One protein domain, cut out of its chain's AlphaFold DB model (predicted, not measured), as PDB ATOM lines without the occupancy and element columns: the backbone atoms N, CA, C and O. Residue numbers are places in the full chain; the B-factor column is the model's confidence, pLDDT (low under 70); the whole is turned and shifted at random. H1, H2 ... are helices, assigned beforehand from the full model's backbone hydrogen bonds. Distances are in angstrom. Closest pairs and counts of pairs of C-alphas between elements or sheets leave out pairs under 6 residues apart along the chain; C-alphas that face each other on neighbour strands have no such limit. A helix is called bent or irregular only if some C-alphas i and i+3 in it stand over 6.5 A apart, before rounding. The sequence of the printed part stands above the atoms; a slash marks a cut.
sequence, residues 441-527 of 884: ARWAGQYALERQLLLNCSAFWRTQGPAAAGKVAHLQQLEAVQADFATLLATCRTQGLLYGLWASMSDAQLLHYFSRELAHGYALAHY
ATOM      1  N   ALA A 441     222.524 157.282 205.589       85.81
ATOM      2  CA  ALA A 441     222.405 155.822 205.646       85.81
ATOM      3  C   ALA A 441     221.402 155.252 204.624       85.81
ATOM      4  O   ALA A 441     221.556 154.116 204.174       85.81
ATOM      5  N   ARG A 442     220.398 156.042 204.222       85.12
ATOM      6  CA  ARG A 442     219.372 155.639 203.254       85.12
ATOM      7  C   ARG A 442     219.960 155.326 201.877       85.12
ATOM      8  O   ARG A 442     219.486 154.395 201.217       85.12
ATOM      9  N   TRP A 443     220.978 156.090 201.483       88.00
ATOM     10  CA  TRP A 443     221.548 156.126 200.133       88.00
ATOM     11  C   TRP A 443     222.916 155.448 200.023       88.00
ATOM     12  O   TRP A 443     223.523 155.445 198.956       88.00
ATOM     13  N   ALA A 444     223.421 154.881 201.119       85.44
ATOM     14  CA  ALA A 444     224.726 154.234 201.175       85.44
ATOM     15  C   ALA A 444     224.614 152.713 201.380       85.44
ATOM     16  O   ALA A 444     223.612 152.188 201.869       85.44
ATOM     17  N   GLY A 445     225.686 151.995 201.041       86.31
ATOM     18  CA  GLY A 445     225.833 150.559 201.284       86.31
ATOM     19  C   GLY A 445     225.634 149.683 200.047       86.31
ATOM     20  O   GLY A 445     225.059 150.108 199.049       86.31
ATOM     21  N   GLN A 446     226.115 148.442 200.149       86.12
ATOM     22  CA  GLN A 446     226.221 147.490 199.037       86.12
ATOM     23  C   GLN A 446     224.889 147.231 198.314       86.12
ATOM     24  O   GLN A 446     224.885 147.171 197.094       86.12
ATOM     25  N   TYR A 447     223.777 147.140 199.055       89.06
ATOM     26  CA  TYR A 447     222.445 146.824 198.513       89.06
ATOM     27  C   TYR A 447     221.524 148.049 198.360       89.06
ATOM     28  O   TYR A 447     220.300 147.948 198.478       89.06
ATOM     29  N   ALA A 448     222.085 149.256 198.243       90.00
ATOM     30  CA  ALA A 448     221.275 150.475 198.245       90.00
ATOM     31  C   ALA A 448     220.353 150.584 197.018       90.00
ATOM     32  O   ALA A 448     219.229 151.076 197.139       90.00
ATOM     33  N   LEU A 449     220.802 150.079 195.869       89.50
ATOM     34  CA  LEU A 449     220.060 150.091 194.613       89.50
ATOM     35  C   LEU A 449     218.857 149.134 194.658       89.50
ATOM     36  O   LEU A 449     217.739 149.489 194.288       89.50
ATOM     37  N   GLU A 450     219.068 147.940 195.196       93.00
ATOM     38  CA  GLU A 450     218.065 146.900 195.411       93.00
ATOM     39  C   GLU A 450     216.997 147.359 196.398       93.00
ATOM     40  O   GLU A 450     215.799 147.253 196.127       93.00
ATOM     41  N   ARG A 451     217.421 147.960 197.519       89.56
ATOM     42  CA  ARG A 451     216.491 148.574 198.474       89.56
ATOM     43  C   ARG A 451     215.666 149.674 197.817       89.56
ATOM     44  O   ARG A 451     214.483 149.788 198.120       89.56
ATOM     45  N   GLN A 452     216.248 150.473 196.921       85.38
ATOM     46  CA  GLN A 452     215.514 151.523 196.211       85.38
ATOM     47  C   GLN A 452     214.421 150.945 195.300       85.38
ATOM     48  O   GLN A 452     213.276 151.404 195.361       85.38
ATOM     49  N   LEU A 453     214.730 149.900 194.527       86.25
ATOM     50  CA  LEU A 453     213.740 149.172 193.724       86.25
ATOM     51  C   LEU A 453     212.602 148.629 194.605       86.25
ATOM     52  O   LEU A 453     211.425 148.890 194.344       86.25
ATOM     53  N   LEU A 454     212.946 147.912 195.679       89.69
ATOM     54  CA  LEU A 454     211.968 147.298 196.581       89.69
ATOM     55  C   LEU A 454     211.101 148.326 197.296       89.69
ATOM     56  O   LEU A 454     209.895 148.113 197.426       89.69
ATOM     57  N   LEU A 455     211.682 149.439 197.747       83.69
ATOM     58  CA  LEU A 455     210.951 150.495 198.443       83.69
ATOM     59  C   LEU A 455     209.964 151.188 197.516       83.69
ATOM     60  O   LEU A 455     208.820 151.387 197.920       83.69
ATOM     61  N   ASN A 456     210.353 151.474 196.275       79.56
ATOM     62  CA  ASN A 456     209.444 152.070 195.305       79.56
ATOM     63  C   ASN A 456     208.310 151.113 194.904       79.56
ATOM     64  O   ASN A 456     207.141 151.504 194.918       79.56
ATOM     65  N   CYS A 457     208.614 149.840 194.625       80.56
ATOM     66  CA  CYS A 457     207.590 148.820 194.375       80.56
ATOM     67  C   CYS A 457     206.663 148.646 195.587       80.56
ATOM     68  O   CYS A 457     205.441 148.627 195.447       80.56
ATOM     69  N   SER A 458     207.221 148.585 196.798       83.31
ATOM     70  CA  SER A 458     206.447 148.437 198.034       83.31
ATOM     71  C   SER A 458     205.559 149.647 198.292       83.31
ATOM     72  O   SER A 458     204.407 149.483 198.688       83.31
ATOM     73  N   ALA A 459     206.071 150.861 198.074       72.50
ATOM     74  CA  ALA A 459     205.308 152.094 198.210       72.50
ATOM     75  C   ALA A 459     204.107 152.087 197.261       72.50
ATOM     76  O   ALA A 459     202.984 152.284 197.721       72.50
ATOM     77  N   PHE A 460     204.315 151.752 195.984       77.69
ATOM     78  CA  PHE A 460     203.230 151.624 195.018       77.69
ATOM     79  C   PHE A 460     202.188 150.591 195.461       77.69
ATOM     80  O   PHE A 460     201.014 150.934 195.606       77.69
ATOM     81  N   TRP A 461     202.582 149.351 195.762       81.50
ATOM     82  CA  TRP A 461     201.616 148.310 196.132       81.50
ATOM     83  C   TRP A 461     200.888 148.604 197.451       81.50
ATOM     84  O   TRP A 461     199.717 148.260 197.586       81.50
ATOM     85  N   ARG A 462     201.504 149.333 198.391       77.38
ATOM     86  CA  ARG A 462     200.816 149.821 199.602       77.38
ATOM     87  C   ARG A 462     199.704 150.830 199.294       77.38
ATOM     88  O   ARG A 462     198.746 150.912 200.067       77.38
ATOM     89  N   THR A 463     199.803 151.590 198.198       64.25
ATOM     90  CA  THR A 463     198.726 152.506 197.766       64.25
ATOM     91  C   THR A 463     197.528 151.778 197.163       64.25
ATOM     92  O   THR A 463     196.417 152.287 197.256       64.25
ATOM     93  N   GLN A 464     197.720 150.560 196.646       76.12
ATOM     94  CA  GLN A 464     196.655 149.733 196.057       76.12
ATOM     95  C   GLN A 464     195.767 149.038 197.109       76.12
ATOM     96  O   GLN A 464     194.858 148.280 196.776       76.12
ATOM     97  N   GLY A 465     196.021 149.286 198.397       74.44
ATOM     98  CA  GLY A 465     195.252 148.712 199.496       74.44
ATOM     99  C   GLY A 465     195.514 147.213 199.714       74.44
ATOM    100  O   GLY A 465     196.476 146.649 199.188       74.44
ATOM    101  N   PRO A 466     194.693 146.532 200.532       76.25
ATOM    102  CA  PRO A 466     195.042 145.193 201.024       76.25
ATOM    103  C   PRO A 466     194.967 144.068 199.993       76.25
ATOM    104  O   PRO A 466     195.553 143.015 200.222       76.25
ATOM    105  N   ALA A 467     194.332 144.291 198.839       68.69
ATOM    106  CA  ALA A 467     194.368 143.350 197.717       68.69
ATOM    107  C   ALA A 467     195.803 143.107 197.199       68.69
ATOM    108  O   ALA A 467     196.103 142.046 196.661       68.69
ATOM    109  N   ALA A 468     196.718 144.056 197.424       79.50
ATOM    110  CA  ALA A 468     198.133 143.927 197.092       79.50
ATOM    111  C   ALA A 468     199.011 143.476 198.279       79.50
ATOM    112  O   ALA A 468     200.237 143.448 198.152       79.50
ATOM    113  N   ALA A 469     198.426 143.094 199.426       81.62
ATOM    114  CA  ALA A 469     199.178 142.709 200.625       81.62
ATOM    115  C   ALA A 469     200.126 141.526 200.377       81.62
ATOM    116  O   ALA A 469     201.249 141.539 200.875       81.62
ATOM    117  N   GLY A 470     199.717 140.558 199.546       88.06
ATOM    118  CA  GLY A 470     200.581 139.454 199.124       88.06
ATOM    119  C   GLY A 470     201.832 139.939 198.387       88.06
ATOM    120  O   GLY A 470     202.931 139.498 198.702       88.06
ATOM    121  N   LYS A 471     201.696 140.921 197.483       88.81
ATOM    122  CA  LYS A 471     202.841 141.522 196.777       88.81
ATOM    123  C   LYS A 471     203.753 142.306 197.721       88.81
ATOM    124  O   LYS A 471     204.967 142.218 197.593       88.81
ATOM    125  N   VAL A 472     203.189 143.039 198.684       88.00
ATOM    126  CA  VAL A 472     203.979 143.774 199.691       88.00
ATOM    127  C   VAL A 472     204.751 142.814 200.601       88.00
ATOM    128  O   VAL A 472     205.940 143.019 200.815       88.00
ATOM    129  N   ALA A 473     204.104 141.759 201.104       89.69
ATOM    130  CA  ALA A 473     204.763 140.737 201.920       89.69
ATOM    131  C   ALA A 473     205.864 140.017 201.133       89.69
ATOM    132  O   ALA A 473     206.945 139.761 201.655       89.69
ATOM    133  N   HIS A 474     205.613 139.753 199.851       90.81
ATOM    134  CA  HIS A 474     206.590 139.138 198.966       90.81
ATOM    135  C   HIS A 474     207.809 140.039 198.720       90.81
ATOM    136  O   HIS A 474     208.942 139.588 198.839       90.81
ATOM    137  N   LEU A 475     207.609 141.339 198.481       90.00
ATOM    138  CA  LEU A 475     208.707 142.310 198.371       90.00
ATOM    139  C   LEU A 475     209.550 142.392 199.657       90.00
ATOM    140  O   LEU A 475     210.769 142.509 199.576       90.00
ATOM    141  N   GLN A 476     208.926 142.274 200.834       88.94
ATOM    142  CA  GLN A 476     209.639 142.218 202.118       88.94
ATOM    143  C   GLN A 476     210.467 140.935 202.275       88.94
ATOM    144  O   GLN A 476     211.563 140.976 202.827       88.94
ATOM    145  N   GLN A 477     209.971 139.797 201.782       90.75
ATOM    146  CA  GLN A 477     210.745 138.553 201.765       90.75
ATOM    147  C   GLN A 477     211.958 138.672 200.840       90.75
ATOM    148  O   GLN A 477     213.048 138.256 201.219       90.75
ATOM    149  N   LEU A 478     211.790 139.288 199.665       89.31
ATOM    150  CA  LEU A 478     212.890 139.525 198.729       89.31
ATOM    151  C   LEU A 478     213.982 140.430 199.318       89.31
ATOM    152  O   LEU A 478     215.159 140.199 199.053       89.31
ATOM    153  N   GLU A 479     213.625 141.405 200.162       86.19
ATOM    154  CA  GLU A 479     214.604 142.250 200.864       86.19
ATOM    155  C   GLU A 479     215.538 141.431 201.773       86.19
ATOM    156  O   GLU A 479     216.737 141.698 201.838       86.19
ATOM    157  N   ALA A 480     215.013 140.392 202.431       85.31
ATOM    158  CA  ALA A 480     215.788 139.529 203.323       85.31
ATOM    159  C   ALA A 480     216.766 138.600 202.580       85.31
ATOM    160  O   ALA A 480     217.746 138.151 203.172       85.31
ATOM    161  N   VAL A 481     216.512 138.313 201.299       84.06
ATOM    162  CA  VAL A 481     217.342 137.416 200.475       84.06
ATOM    163  C   VAL A 481     218.654 138.081 200.039       84.06
ATOM    164  O   VAL A 481     219.621 137.373 199.781       84.06
ATOM    165  N   GLN A 482     218.709 139.420 199.989       84.62
ATOM    166  CA  GLN A 482     219.898 140.192 199.584       84.62
ATOM    167  C   GLN A 482     220.507 139.741 198.239       84.62
ATOM    168  O   GLN A 482     221.724 139.652 198.088       84.62
ATOM    169  N   ALA A 483     219.655 139.440 197.256       89.31
ATOM    170  CA  ALA A 483     220.094 139.165 195.889       89.31
ATOM    171  C   ALA A 483     220.667 140.430 195.224       89.31
ATOM    172  O   ALA A 483     220.277 141.541 195.586       89.31
ATOM    173  N   ASP A 484     221.544 140.263 194.230       92.62
ATOM    174  CA  ASP A 484     222.004 141.376 193.391       92.62
ATOM    175  C   ASP A 484     220.854 141.989 192.569       92.62
ATOM    176  O   ASP A 484     219.820 141.352 192.325       92.62
ATOM    177  N   PHE A 485     221.045 143.226 192.111       92.31
ATOM    178  CA  PHE A 485     220.035 143.978 191.371       92.31
ATOM    179  C   PHE A 485     219.485 143.261 190.136       92.31
ATOM    180  O   PHE A 485     218.278 143.314 189.907       92.31
ATOM    181  N   ALA A 486     220.323 142.585 189.344       93.69
ATOM    182  CA  ALA A 486     219.870 141.921 188.123       93.69
ATOM    183  C   ALA A 486     218.950 140.738 188.459       93.69
ATOM    184  O   ALA A 486     217.848 140.621 187.915       93.69
ATOM    185  N   THR A 487     219.358 139.914 189.425       94.06
ATOM    186  CA  THR A 487     218.571 138.785 189.932       94.06
ATOM    187  C   THR A 487     217.249 139.256 190.549       94.06
ATOM    188  O   THR A 487     216.177 138.692 190.289       94.06
ATOM    189  N   LEU A 488     217.297 140.325 191.345       94.31
ATOM    190  CA  LEU A 488     216.122 140.889 191.998       94.31
ATOM    191  C   LEU A 488     215.138 141.497 190.992       94.31
ATOM    192  O   LEU A 488     213.927 141.288 191.104       94.31
ATOM    193  N   LEU A 489     215.647 142.220 189.995       93.25
ATOM    194  CA  LEU A 489     214.838 142.833 188.949       93.25
ATOM    195  C   LEU A 489     214.135 141.771 188.096       93.25
ATOM    196  O   LEU A 489     212.923 141.869 187.879       93.25
ATOM    197  N   ALA A 490     214.855 140.723 187.685       93.44
ATOM    198  CA  ALA A 490     214.280 139.597 186.949       93.44
ATOM    199  C   ALA A 490     213.157 138.912 187.744       93.44
ATOM    200  O   ALA A 490     212.091 138.595 187.202       93.44
ATOM    201  N   THR A 491     213.356 138.745 189.053       93.25
ATOM    202  CA  THR A 491     212.341 138.210 189.967       93.25
ATOM    203  C   THR A 491     211.111 139.122 190.030       93.25
ATOM    204  O   THR A 491     209.987 138.661 189.818       93.25
ATOM    205  N   CYS A 492     211.313 140.430 190.230       91.19
ATOM    206  CA  CYS A 492     210.233 141.416 190.269       91.19
ATOM    207  C   CYS A 492     209.423 141.452 188.968       91.19
ATOM    208  O   CYS A 492     208.198 141.579 189.010       91.19
ATOM    209  N   ARG A 493     210.084 141.317 187.815       90.69
ATOM    210  CA  ARG A 493     209.427 141.267 186.506       90.69
ATOM    211  C   ARG A 493     208.587 139.998 186.352       90.69
ATOM    212  O   ARG A 493     207.398 140.090 186.056       90.69
ATOM    213  N   THR A 494     209.177 138.834 186.620       92.19
ATOM    214  CA  THR A 494     208.528 137.519 186.448       92.19
ATOM    215  C   THR A 494     207.299 137.365 187.346       92.19
ATOM    216  O   THR A 494     206.309 136.748 186.964       92.19
ATOM    217  N   GLN A 495     207.336 137.965 188.535       90.31
ATOM    218  CA  GLN A 495     206.266 137.880 189.531       90.31
ATOM    219  C   GLN A 495     205.282 139.062 189.468       90.31
ATOM    220  O   GLN A 495     204.425 139.210 190.341       90.31
ATOM    221  N   GLY A 496     205.388 139.921 188.446       88.62
ATOM    222  CA  GLY A 496     204.472 141.042 188.230       88.62
ATOM    223  C   GLY A 496     204.485 142.074 189.364       88.62
ATOM    224  O   GLY A 496     203.431 142.602 189.731       88.62
ATOM    225  N   LEU A 497     205.653 142.320 189.961       89.12
ATOM    226  CA  LEU A 497     205.860 143.287 191.046       89.12
ATOM    227  C   LEU A 497     206.235 144.686 190.534       89.12
ATOM    228  O   LEU A 497     206.093 145.652 191.282       89.12
ATOM    229  N   LEU A 498     206.678 144.810 189.280       77.94
ATOM    230  CA  LEU A 498     206.857 146.102 188.606       77.94
ATOM    231  C   LEU A 498     205.493 146.716 188.244       77.94
ATOM    232  O   LEU A 498     204.497 146.003 188.105       77.94
ATOM    233  N   TYR A 499     205.436 148.039 188.093       69.75
ATOM    234  CA  TYR A 499     204.186 148.775 187.893       69.75
ATOM    235  C   TYR A 499     204.342 149.934 186.906       69.75
ATOM    236  O   TYR A 499     205.446 150.415 186.660       69.75
ATOM    237  N   GLY A 500     203.221 150.398 186.345       64.50
ATOM    238  CA  GLY A 500     203.205 151.531 185.417       64.50
ATOM    239  C   GLY A 500     204.179 151.345 184.252       64.50
ATOM    240  O   GLY A 500     204.249 150.269 183.661       64.50
ATOM    241  N   LEU A 501     204.951 152.390 183.952       56.47
ATOM    242  CA  LEU A 501     205.963 152.377 182.889       56.47
ATOM    243  C   LEU A 501     207.130 151.429 183.197       56.47
ATOM    244  O   LEU A 501     207.736 150.878 182.287       56.47
ATOM    245  N   TRP A 502     207.421 151.156 184.471       69.88
ATOM    246  CA  TRP A 502     208.518 150.253 184.831       69.88
ATOM    247  C   TRP A 502     208.247 148.806 184.426       69.88
ATOM    248  O   TRP A 502     209.182 148.049 184.192       69.88
ATOM    249  N   ALA A 503     206.977 148.415 184.296       70.19
ATOM    250  CA  ALA A 503     206.628 147.097 183.780       70.19
ATOM    251  C   ALA A 503     207.021 146.923 182.298       70.19
ATOM    252  O   ALA A 503     207.295 145.797 181.880       70.19
ATOM    253  N   SER A 504     207.076 148.012 181.518       62.00
ATOM    254  CA  SER A 504     207.419 147.991 180.088       62.00
ATOM    255  C   SER A 504     208.861 148.388 179.766       62.00
ATOM    256  O   SER A 504     209.349 148.002 178.708       62.00
ATOM    257  N   MET A 505     209.545 149.109 180.659       72.88
ATOM    258  CA  MET A 505     210.952 149.493 180.489       72.88
ATOM    259  C   MET A 505     211.885 148.278 180.437       72.88
ATOM    260  O   MET A 505     211.631 147.259 181.084       72.88
ATOM    261  N   SER A 506     212.995 148.404 179.706       79.62
ATOM    262  CA  SER A 506     214.065 147.404 179.682       79.62
ATOM    263  C   SER A 506     214.854 147.385 180.996       79.62
ATOM    264  O   SER A 506     214.853 148.352 181.763       79.62
ATOM    265  N   ASP A 507     215.568 146.290 181.255       85.31
ATOM    266  CA  ASP A 507     216.368 146.158 182.478       85.31
ATOM    267  C   ASP A 507     217.490 147.207 182.543       85.31
ATOM    268  O   ASP A 507     217.749 147.768 183.606       85.31
ATOM    269  N   ALA A 508     218.083 147.557 181.397       79.62
ATOM    270  CA  ALA A 508     219.075 148.628 181.297       79.62
ATOM    271  C   ALA A 508     218.478 150.009 181.628       79.62
ATOM    272  O   ALA A 508     219.100 150.797 182.340       79.62
ATOM    273  N   GLN A 509     217.257 150.297 181.165       77.38
ATOM    274  CA  GLN A 509     216.569 151.555 181.468       77.38
ATOM    275  C   GLN A 509     216.224 151.672 182.960       77.38
ATOM    276  O   GLN A 509     216.381 152.746 183.542       77.38
ATOM    277  N   LEU A 510     215.785 150.580 183.594       79.12
ATOM    278  CA  LEU A 510     215.504 150.557 185.033       79.12
ATOM    279  C   LEU A 510     216.779 150.668 185.867       79.12
ATOM    280  O   LEU A 510     216.812 151.445 186.820       79.12
ATOM    281  N   LEU A 511     217.839 149.951 185.487       86.81
ATOM    282  CA  LEU A 511     219.145 150.072 186.131       86.81
ATOM    283  C   LEU A 511     219.631 151.523 186.099       86.81
ATOM    284  O   LEU A 511     220.043 152.058 187.127       86.81
ATOM    285  N   HIS A 512     219.536 152.175 184.940       84.75
ATOM    286  CA  HIS A 512     219.907 153.575 184.789       84.75
ATOM    287  C   HIS A 512     219.044 154.501 185.662       84.75
ATOM    288  O   HIS A 512     219.593 155.318 186.403       84.75
ATOM    289  N   TYR A 513     217.716 154.336 185.628       81.19
ATOM    290  CA  TYR A 513     216.775 155.121 186.431       81.19
ATOM    291  C   TYR A 513     217.122 155.068 187.927       81.19
ATOM    292  O   TYR A 513     217.315 156.109 188.559       81.19
ATOM    293  N   PHE A 514     217.269 153.865 188.492       84.19
ATOM    294  CA  PHE A 514     217.550 153.714 189.922       84.19
ATOM    295  C   PHE A 514     218.982 154.101 190.291       84.19
ATOM    296  O   PHE A 514     219.196 154.629 191.380       84.19
ATOM    297  N   SER A 515     219.956 153.888 189.400       91.00
ATOM    298  CA  SER A 515     221.338 154.329 189.638       91.00
ATOM    299  C   SER A 515     221.415 155.848 189.750       91.00
ATOM    300  O   SER A 515     222.127 156.369 190.608       91.00
ATOM    301  N   ARG A 516     220.644 156.563 188.924       89.31
ATOM    302  CA  ARG A 516     220.532 158.021 188.979       89.31
ATOM    303  C   ARG A 516     219.820 158.499 190.241       89.31
ATOM    304  O   ARG A 516     220.361 159.360 190.926       89.31
ATOM    305  N   GLU A 517     218.668 157.922 190.597       84.19
ATOM    306  CA  GLU A 517     217.987 158.264 191.860       84.19
ATOM    307  C   GLU A 517     218.898 158.051 193.075       84.19
ATOM    308  O   GLU A 517     218.968 158.901 193.963       84.19
ATOM    309  N   LEU A 518     219.626 156.930 193.108       90.81
ATOM    310  CA  LEU A 518     220.563 156.621 194.180       90.81
ATOM    311  C   LEU A 518     221.705 157.641 194.239       90.81
ATOM    312  O   LEU A 518     222.057 158.103 195.325       90.81
ATOM    313  N   ALA A 519     222.264 158.016 193.086       93.94
ATOM    314  CA  ALA A 519     223.306 159.031 192.998       93.94
ATOM    315  C   ALA A 519     222.808 160.408 193.465       93.94
ATOM    316  O   ALA A 519     223.489 161.048 194.263       93.94
ATOM    317  N   HIS A 520     221.607 160.830 193.055       93.25
ATOM    318  CA  HIS A 520     220.989 162.083 193.500       93.25
ATOM    319  C   HIS A 520     220.726 162.098 195.007       93.25
ATOM    320  O   HIS A 520     221.072 163.070 195.674       93.25
ATOM    321  N   GLY A 521     220.160 161.022 195.559       90.94
ATOM    322  CA  GLY A 521     219.913 160.905 196.995       90.94
ATOM    323  C   GLY A 521     221.206 160.911 197.814       90.94
ATOM    324  O   GLY A 521     221.317 161.643 198.798       90.94
ATOM    325  N   TYR A 522     222.225 160.167 197.365       93.44
ATOM    326  CA  TYR A 522     223.548 160.163 197.994       93.44
ATOM    327  C   TYR A 522     224.194 161.551 197.944       93.44
ATOM    328  O   TYR A 522     224.659 162.056 198.963       93.44
ATOM    329  N   ALA A 523     224.169 162.197 196.780       94.94
ATOM    330  CA  ALA A 523     224.694 163.538 196.607       94.94
ATOM    331  C   ALA A 523     223.982 164.538 197.534       94.94
ATOM    332  O   ALA A 523     224.647 165.323 198.210       94.94
ATOM    333  N   LEU A 524     222.649 164.482 197.607       93.38
ATOM    334  CA  LEU A 524     221.830 165.377 198.424       93.38
ATOM    335  C   LEU A 524     222.122 165.226 199.923       93.38
ATOM    336  O   LEU A 524     222.323 166.228 200.604       93.38
ATOM    337  N   ALA A 525     222.228 163.991 200.423       91.81
ATOM    338  CA  ALA A 525     222.540 163.704 201.830       91.81
ATOM    339  C   ALA A 525     223.954 164.103 202.264       91.81
ATOM    340  O   ALA A 525     224.269 164.142 203.458       91.81
ATOM    341  N   HIS A 526     224.817 164.397 201.299       92.81
ATOM    342  CA  HIS A 526     226.179 164.853 201.522       92.81
ATOM    343  C   HIS A 526     226.392 166.324 201.134       92.81
ATOM    344  O   HIS A 526     227.513 166.824 201.272       92.81
ATOM    345  N   TYR A 527     225.345 167.018 200.681       93.50
ATOM    346  CA  TYR A 527     225.420 168.399 200.229       93.50
ATOM    347  C   TYR A 527     225.157 169.387 201.370       93.50
ATOM    348  O   TYR A 527     224.197 169.260 202.131       93.50
TER     349      TYR A 527
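This is residues 441 to 527 of the 884 residues of a protein of Pseudomonas sp. MB-090624 (UniProt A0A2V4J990). A helical hairpin of H1 and H2, side by side and running opposite ways, has the longest helix, H5, crossing near the first end of H1, about perpendicular to it. After the tight link at the end of H2, H3 folds back near the last part of H2, at a shallow tilt to both helices of the hairpin, and the short H4 sits in the turn between H3 and H5. The 87 printed residues hold five named helices, in the order H1, H2, H3, H4, H5, and no named strand; the class is all helix. The whole is compact, with a radius of gyration of the C-alphas of 12.9 A, and its outline is elongated, spanning 40 by 25 by 23 A.

H1, residues 448 to 463, is the hub, touching three other helices. H2, residues 466 to 481, touches it as a helical hairpin, opposite ways at a shallow tilt of 13 degrees; their closest C-alphas, of Ser 458 and Val 472, are 5.5 A apart. H3, residues 485 to 494, and H1 only just touch, only at their ends, with 3 pairs of C-alphas within 8 A; the closest C-alphas, of Glu 450 and Phe 485, are 5.4 A apart. H3 is close to but not clearly touching H2, the closest C-alphas, of Leu 478 and Leu 488, being 7.6 A apart. H5, residues 507 to 525, touches H1 about perpendicular, at 81 degrees, with its residues 514 to 518 alone meeting residues 448 to 453 of H1; the closest C-alphas, of Leu 449 and Phe 514, are 6.4 A apart. H4, residues 500 to 503, touches no helix but is near H5: the closest C-alphas, of Trp 502 and Leu 510, are 7.0 A apart. H2 is apart from H4 and H5, and H1 is apart from H4. Every O i to N i+4 pair is within hydrogen-bond range in H1, H3 and H5, and 9 of 12 in H2; H4 is too short for such a pair, and its one O i to N i+3 pair is within range.

H1 begins at C-alpha 448, (221.275, 150.475, 198.245), and is 22.6 A long from first to last C-alpha. H2 is 23.6 A long and irregular, with C-alphas 467 and 470 7.5 A apart. H3 is 14.1 A long and H4 5.8 A. H5 is 26.8 A long and ends at C-alpha 525, (222.540, 163.704, 201.830).

The two C-alphas farthest apart, those of Ala 467 and Tyr 527, are 40.0 A apart. The printed part has no cut, and the four links between helices are tight. The mean pLDDT of the printed part is 84.9; the residues under 70 are 463, 467, 499 to 502 and 504.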